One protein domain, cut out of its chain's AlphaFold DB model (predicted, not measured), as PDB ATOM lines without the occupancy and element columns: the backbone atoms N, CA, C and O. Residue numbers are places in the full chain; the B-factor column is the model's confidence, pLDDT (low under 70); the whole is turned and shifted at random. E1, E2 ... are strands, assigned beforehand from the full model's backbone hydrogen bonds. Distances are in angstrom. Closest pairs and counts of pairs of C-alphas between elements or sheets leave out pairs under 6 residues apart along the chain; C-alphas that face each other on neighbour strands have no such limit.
ATOM      1  N   GLY A 629     134.805 205.991 167.111       50.31
ATOM      2  CA  GLY A 629     136.035 205.209 167.224       50.31
ATOM      3  C   GLY A 629     137.323 206.033 167.372       50.31
ATOM      4  O   GLY A 629     138.253 205.570 168.017       50.31
ATOM      5  N   ILE A 630     137.378 207.277 166.884       40.88
ATOM      6  CA  ILE A 630     138.546 208.174 167.023       40.88
ATOM      7  C   ILE A 630     138.670 208.730 168.455       40.88
ATOM      8  O   ILE A 630     139.767 209.063 168.909       40.88
ATOM      9  N   TYR A 631     137.553 208.819 169.184       43.56
ATOM     10  CA  TYR A 631     137.484 209.353 170.553       43.56
ATOM     11  C   TYR A 631     137.133 208.297 171.606       43.56
ATOM     12  O   TYR A 631     137.102 208.610 172.797       43.56
ATOM     13  N   THR A 632     136.891 207.054 171.183       46.41
ATOM     14  CA  THR A 632     136.635 205.913 172.063       46.41
ATOM     15  C   THR A 632     137.755 204.896 171.926       46.41
ATOM     16  O   THR A 632     138.037 204.420 170.830       46.41
ATOM     17  N   ARG A 633     138.427 204.561 173.034       57.81
ATOM     18  CA  ARG A 633     139.447 203.501 173.015       57.81
ATOM     19  C   ARG A 633     138.745 202.162 172.758       57.81
ATOM     20  O   ARG A 633     137.855 201.786 173.519       57.81
ATOM     21  N   GLN A 634     139.104 201.470 171.675       54.59
ATOM     22  CA  GLN A 634     138.642 200.100 171.423       54.59
ATOM     23  C   GLN A 634     139.371 199.097 172.340       54.59
ATOM     24  O   GLN A 634     140.458 199.380 172.838       54.59
ATOM     25  N   GLN A 635     138.734 197.936 172.551       50.19
ATOM     26  CA  GLN A 635     138.971 196.882 173.562       50.19
ATOM     27  C   GLN A 635     140.415 196.433 173.856       50.19
ATOM     28  O   GLN A 635     140.625 195.754 174.857       50.19
ATOM     29  N   SER A 636     141.402 196.744 173.022       51.22
ATOM     30  CA  SER A 636     142.755 196.186 173.141       51.22
ATOM     31  C   SER A 636     143.697 196.973 174.055       51.22
ATOM     32  O   SER A 636     144.803 196.509 174.323       51.22
ATOM     33  N   ILE A 637     143.286 198.139 174.557       54.06
ATOM     34  CA  ILE A 637     144.101 198.944 175.472       54.06
ATOM     35  C   ILE A 637     143.499 198.805 176.868       54.06
ATOM     36  O   ILE A 637     142.454 199.393 177.139       54.06
ATOM     37  N   ALA A 638     144.141 198.018 177.734       56.41
ATOM     38  CA  ALA A 638     143.771 197.927 179.143       56.41
ATOM     39  C   ALA A 638     143.757 199.342 179.747       56.41
ATOM     40  O   ALA A 638     144.746 200.072 179.675       56.41
ATOM     41  N   ILE A 639     142.604 199.753 180.269       60.62
ATOM     42  CA  ILE A 639     142.462 200.991 181.028       60.62
ATOM     43  C   ILE A 639     142.328 200.555 182.480       60.62
ATOM     44  O   ILE A 639     141.322 199.948 182.853       60.62
ATOM     45  N   ASP A 640     143.343 200.851 183.285       70.44
ATOM     46  CA  ASP A 640     143.274 200.625 184.721       70.44
ATOM     47  C   ASP A 640     142.099 201.439 185.294       70.44
ATOM     48  O   ASP A 640     141.971 202.636 185.033       70.44
ATOM     49  N   ASN A 641     141.234 200.786 186.078       78.69
ATOM     50  CA  ASN A 641     140.135 201.389 186.852       78.69
ATOM     51  C   ASN A 641     138.834 201.794 186.121       78.69
ATOM     52  O   ASN A 641     138.060 202.566 186.687       78.69
ATOM     53  N   VAL A 642     138.518 201.263 184.932       83.00
ATOM     54  CA  VAL A 642     137.161 201.416 184.347       83.00
ATOM     55  C   VAL A 642     136.364 200.099 184.353       83.00
ATOM     56  O   VAL A 642     136.941 199.036 184.126       83.00
ATOM     57  N   PRO A 643     135.035 200.131 184.590       86.00
ATOM     58  CA  PRO A 643     134.190 198.940 184.527       86.00
ATOM     59  C   PRO A 643     134.233 198.226 183.167       86.00
ATOM     60  O   PRO A 643     134.101 198.849 182.110       86.00
ATOM     61  N   THR A 644     134.332 196.896 183.198       87.12
ATOM     62  CA  THR A 644     134.254 196.020 182.012       87.12
ATOM     63  C   THR A 644     132.823 195.818 181.511       87.12
ATOM     64  O   THR A 644     132.618 195.410 180.370       87.12
ATOM     65  N   ALA A 645     131.827 196.145 182.337       90.81
ATOM     66  CA  ALA A 645     130.421 196.187 181.968       90.81
ATOM     67  C   ALA A 645     129.733 197.386 182.630       90.81
ATOM     68  O   ALA A 645     130.033 197.725 183.774       90.81
ATOM     69  N   MET A 646     128.787 198.004 181.921       91.75
ATOM     70  CA  MET A 646     128.013 199.146 182.413       91.75
ATOM     71  C   MET A 646     126.522 198.832 182.387       91.75
ATOM     72  O   MET A 646     125.977 198.493 181.341       91.75
ATOM     73  N   LYS A 647     125.842 198.978 183.529       93.19
ATOM     74  CA  LYS A 647     124.375 198.989 183.564       93.19
ATOM     75  C   LYS A 647     123.877 200.373 183.163       93.19
ATOM     76  O   LYS A 647     124.390 201.386 183.630       93.19
ATOM     77  N   CYS A 648     122.900 200.410 182.273       92.00
ATOM     78  CA  CYS A 648     122.360 201.618 181.677       92.00
ATOM     79  C   CYS A 648     120.837 201.604 181.741       92.00
ATOM     80  O   CYS A 648     120.198 200.557 181.645       92.00
ATOM     81  N   TRP A 649     120.276 202.801 181.811       92.69
ATOM     82  CA  TRP A 649     118.852 203.080 181.686       92.69
ATOM     83  C   TRP A 649     118.641 204.216 180.686       92.69
ATOM     84  O   TRP A 649     119.560 204.988 180.393       92.69
ATOM     85  N   CYS A 650     117.417 204.332 180.181       87.50
ATOM     86  CA  CYS A 650     116.961 205.492 179.437       87.50
ATOM     87  C   CYS A 650     117.190 206.763 180.261       87.50
ATOM     88  O   CYS A 650     116.811 206.842 181.427       87.50
ATOM     89  N   ILE A 651     117.762 207.794 179.641       84.19
ATOM     90  CA  ILE A 651     118.027 209.070 180.317       84.19
ATOM     91  C   ILE A 651     116.741 209.763 180.799       84.19
ATOM     92  O   ILE A 651     116.774 210.527 181.762       84.19
ATOM     93  N   ARG A 652     115.613 209.491 180.131       85.25
ATOM     94  CA  ARG A 652     114.296 210.044 180.467       85.25
ATOM     95  C   ARG A 652     113.577 209.202 181.512       85.25
ATOM     96  O   ARG A 652     113.164 209.747 182.528       85.25
ATOM     97  N   CYS A 653     113.452 207.897 181.271       89.06
ATOM     98  CA  CYS A 653     112.670 207.009 182.135       89.06
ATOM     99  C   CYS A 653     113.451 206.494 183.354       89.06
ATOM    100  O   CYS A 653     112.841 206.072 184.331       89.06
ATOM    101  N   LYS A 654     114.789 206.536 183.320       90.56
ATOM    102  CA  LYS A 654     115.680 206.052 184.385       90.56
ATOM    103  C   LYS A 654     115.329 204.619 184.809       90.56
ATOM    104  O   LYS A 654     115.249 203.738 183.959       90.56
ATOM    105  N   GLU A 655     115.089 204.359 186.088       92.44
ATOM    106  CA  GLU A 655     114.741 203.037 186.616       92.44
ATOM    107  C   GLU A 655     113.411 202.485 186.060       92.44
ATOM    108  O   GLU A 655     113.163 201.285 186.155       92.44
ATOM    109  N   GLN A 656     112.586 203.340 185.443       93.06
ATOM    110  CA  GLN A 656     111.347 202.979 184.740       93.06
ATOM    111  C   GLN A 656     111.561 202.752 183.237       93.06
ATOM    112  O   GLN A 656     110.626 202.856 182.448       93.06
ATOM    113  N   THR A 657     112.800 202.527 182.796       92.50
ATOM    114  CA  THR A 657     113.051 202.120 181.408       92.50
ATOM    115  C   THR A 657     112.303 200.823 181.136       92.50
ATOM    116  O   THR A 657     112.375 199.907 181.942       92.50
ATOM    117  N   GLU A 658     111.632 200.721 179.997       94.38
ATOM    118  CA  GLU A 658     111.107 199.449 179.503       94.38
ATOM    119  C   GLU A 658     111.867 199.105 178.227       94.38
ATOM    120  O   GLU A 658     111.876 199.880 177.272       94.38
ATOM    121  N   LEU A 659     112.558 197.971 178.215       91.38
ATOM    122  CA  LEU A 659     113.233 197.459 177.027       91.38
ATOM    123  C   LEU A 659     112.344 196.425 176.317       91.38
ATOM    124  O   LEU A 659     111.418 195.889 176.927       91.38
ATOM    125  N   PRO A 660     112.605 196.104 175.034       87.81
ATOM    126  CA  PRO A 660     111.794 195.139 174.283       87.81
ATOM    127  C   PRO A 660     111.715 193.734 174.900       87.81
ATOM    128  O   PRO A 660     110.785 192.990 174.607       87.81
ATOM    129  N   ASP A 661     112.683 193.362 175.738       91.31
ATOM    130  CA  ASP A 661     112.715 192.092 176.470       91.31
ATOM    131  C   ASP A 661     111.992 192.149 177.830       91.31
ATOM    132  O   ASP A 661     112.019 191.178 178.586       91.31
ATOM    133  N   GLY A 662     111.350 193.277 178.155       91.94
ATOM    134  CA  GLY A 662     110.669 193.519 179.428       91.94
ATOM    135  C   GLY A 662     111.604 193.862 180.589       91.94
ATOM    136  O   GLY A 662     111.131 194.080 181.703       91.94
ATOM    137  N   SER A 663     112.921 193.923 180.365       93.50
ATOM    138  CA  SER A 663     113.870 194.344 181.395       93.50
ATOM    139  C   SER A 663     113.885 195.866 181.557       93.50
ATOM    140  O   SER A 663     113.565 196.619 180.633       93.50
ATOM    141  N   ASN A 664     114.283 196.332 182.743       94.75
ATOM    142  CA  ASN A 664     114.370 197.760 183.055       94.75
ATOM    143  C   ASN A 664     115.789 198.339 183.005       94.75
ATOM    144  O   ASN A 664     116.001 199.520 183.281       94.75
ATOM    145  N   THR A 665     116.780 197.514 182.666       93.44
ATOM    146  CA  THR A 665     118.182 197.925 182.583       93.44
ATOM    147  C   THR A 665     118.889 197.194 181.451       93.44
ATOM    148  O   THR A 665     118.821 195.975 181.328       93.44
ATOM    149  N   TYR A 666     119.631 197.941 180.638       92.31
ATOM    150  CA  TYR A 666     120.503 197.389 179.606       92.31
ATOM    151  C   TYR A 666     121.919 197.248 180.166       92.31
ATOM    152  O   TYR A 666     122.469 198.211 180.690       92.31
ATOM    153  N   THR A 667     122.541 196.075 180.038       94.19
ATOM    154  CA  THR A 667     123.959 195.903 180.400       94.19
ATOM    155  C   THR A 667     124.831 195.986 179.149       94.19
ATOM    156  O   THR A 667     124.850 195.052 178.345       94.19
ATOM    157  N   ASP A 668     125.589 197.074 178.994       92.06
ATOM    158  CA  ASP A 668     126.636 197.168 177.979       92.06
ATOM    159  C   ASP A 668     127.835 196.320 178.412       92.06
ATOM    160  O   ASP A 668     128.603 196.709 179.291       92.06
ATOM    161  N   ARG A 669     127.979 195.140 177.802       91.50
ATOM    162  CA  ARG A 669     129.120 194.231 178.009       91.50
ATOM    163  C   ARG A 669     130.390 194.696 177.290       91.50
ATOM    164  O   ARG A 669     131.436 194.075 177.439       91.50
ATOM    165  N   GLN A 670     130.285 195.733 176.462       87.62
ATOM    166  CA  GLN A 670     131.400 196.320 175.726       87.62
ATOM    167  C   GLN A 670     131.338 197.848 175.850       87.62
ATOM    168  O   GLN A 670     131.146 198.545 174.840       87.62
ATOM    169  N   PRO A 671     131.455 198.381 177.085       88.44
ATOM    170  CA  PRO A 671     131.361 199.808 177.310       88.44
ATOM    171  C   PRO A 671     132.504 200.522 176.592       88.44
ATOM    172  O   PRO A 671     133.645 200.062 176.567       88.44
ATOM    173  N   ARG A 672     132.180 201.661 175.986       87.38
ATOM    174  CA  ARG A 672     133.160 202.537 175.342       87.38
ATOM    175  C   ARG A 672     133.442 203.707 176.264       87.38
ATOM    176  O   ARG A 672     132.510 204.276 176.826       87.38
ATOM    177  N   TRP A 673     134.706 204.085 176.369       85.50
ATOM    178  CA  TRP A 673     135.153 205.175 177.228       85.50
ATOM    179  C   TRP A 673     135.821 206.260 176.391       85.50
ATOM    180  O   TRP A 673     136.531 205.951 175.427       85.50
ATOM    181  N   THR A 674     135.592 207.526 176.738       80.50
ATOM    182  CA  THR A 674     136.316 208.646 176.138       80.50
ATOM    183  C   THR A 674     137.803 208.538 176.459       80.50
ATOM    184  O   THR A 674     138.202 208.037 177.508       80.50
ATOM    185  N   THR A 675     138.653 209.047 175.570       69.81
ATOM    186  CA  THR A 675     140.110 209.045 175.782       69.81
ATOM    187  C   THR A 675     140.593 210.078 176.814       69.81
ATOM    188  O   THR A 675     141.803 210.219 176.985       69.81
ATOM    189  N   SER A 676     139.686 210.842 177.433       65.38
ATOM    190  CA  SER A 676     139.982 211.877 178.433       65.38
ATOM    191  C   SER A 676     140.333 211.273 179.796       65.38
ATOM    192  O   SER A 676     140.012 210.115 180.070       65.38
ATOM    193  N   THR A 677     140.964 212.078 180.656       75.88
ATOM    194  CA  THR A 677     141.200 211.746 182.070       75.88
ATOM    195  C   THR A 677     140.491 212.801 182.931       75.88
ATOM    196  O   THR A 677     140.889 213.962 182.853       75.88
ATOM    197  N   PRO A 678     139.439 212.452 183.700       76.25
ATOM    198  CA  PRO A 678     138.852 211.117 183.834       76.25
ATOM    199  C   PRO A 678     138.136 210.646 182.554       76.25
ATOM    200  O   PRO A 678     137.715 211.446 181.709       76.25
ATOM    201  N   SER A 679     138.036 209.327 182.389       81.75
ATOM    202  CA  SER A 679     137.354 208.710 181.249       81.75
ATOM    203  C   SER A 679     135.843 208.678 181.486       81.75
ATOM    204  O   SER A 679     135.383 208.268 182.547       81.75
ATOM    205  N   PHE A 680     135.061 209.092 180.491       86.19
ATOM    206  CA  PHE A 680     133.599 209.117 180.543       86.19
ATOM    207  C   PHE A 680     133.013 207.983 179.706       86.19
ATOM    208  O   PHE A 680     133.501 207.688 178.615       86.19
ATOM    209  N   TYR A 681     131.950 207.351 180.198       88.56
ATOM    210  CA  TYR A 681     131.228 206.325 179.449       88.56
ATOM    211  C   TYR A 681     130.480 206.942 178.260       88.56
ATOM    212  O   TYR A 681     129.756 207.929 178.404       88.56
ATOM    213  N   VAL A 682     130.621 206.338 177.081       87.06
ATOM    214  CA  VAL A 682     129.909 206.732 175.864       87.06
ATOM    215  C   VAL A 682     128.657 205.882 175.719       87.06
ATOM    216  O   VAL A 682     128.722 204.719 175.308       87.06
ATOM    217  N   ALA A 683     127.515 206.495 176.032       82.69
ATOM    218  CA  ALA A 683     126.211 205.849 176.007       82.69
ATOM    219  C   ALA A 683     125.903 205.175 174.657       82.69
ATOM    220  O   ALA A 683     126.264 205.657 173.577       82.69
TER     221      ALA A 683
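Overview. This is residues 629 to 683 of the 691 residues of an uncharacterized protein of Oidiodendron maius Zn (UniProt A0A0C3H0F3). There is little regular structure here: an elongated, loose winding of loops with one tiny two-stranded hairpin, E1 and E2, at its waist. The loop of residues 649 to 665 makes one end; the long stretches 629 to 645 and 669 to 683 fold back at the other. The printed part has 55 residues, no named helix and two strands, E1 then E2, antiparallel; the class is all strand, with only 6 residues in named elements. It is loose, with a radius of gyration of the C-alphas of 12.9 A, and spans 34 by 20 by 18 A.

Arrangement. E1, residues 646 to 648, and E2, residues 666 to 668, form an antiparallel hairpin, their directions at 150 degrees. C-alphas 647 and 667 face each other at 4.4 A. N 648 and O 666, 2.7 A apart, are within hydrogen-bond range. Residues 672 to 673 pair briefly with 681 to 682, antiparallel.

Along the chain. E1 begins at C-alpha 646 (128.013, 199.146, 182.413) and E2 ends at C-alpha 668 (126.636, 197.168, 177.979); they measure 6.2 A and 6.3 A.

Size, cuts and confidence. The C-alphas of Gly 662 and Thr 677 are farthest apart, 35.7 A. The printed part has no cut; the link E1 to E2 is long, 17 residues. Residues 629 to 639 and 675 to 676 have pLDDT under 70.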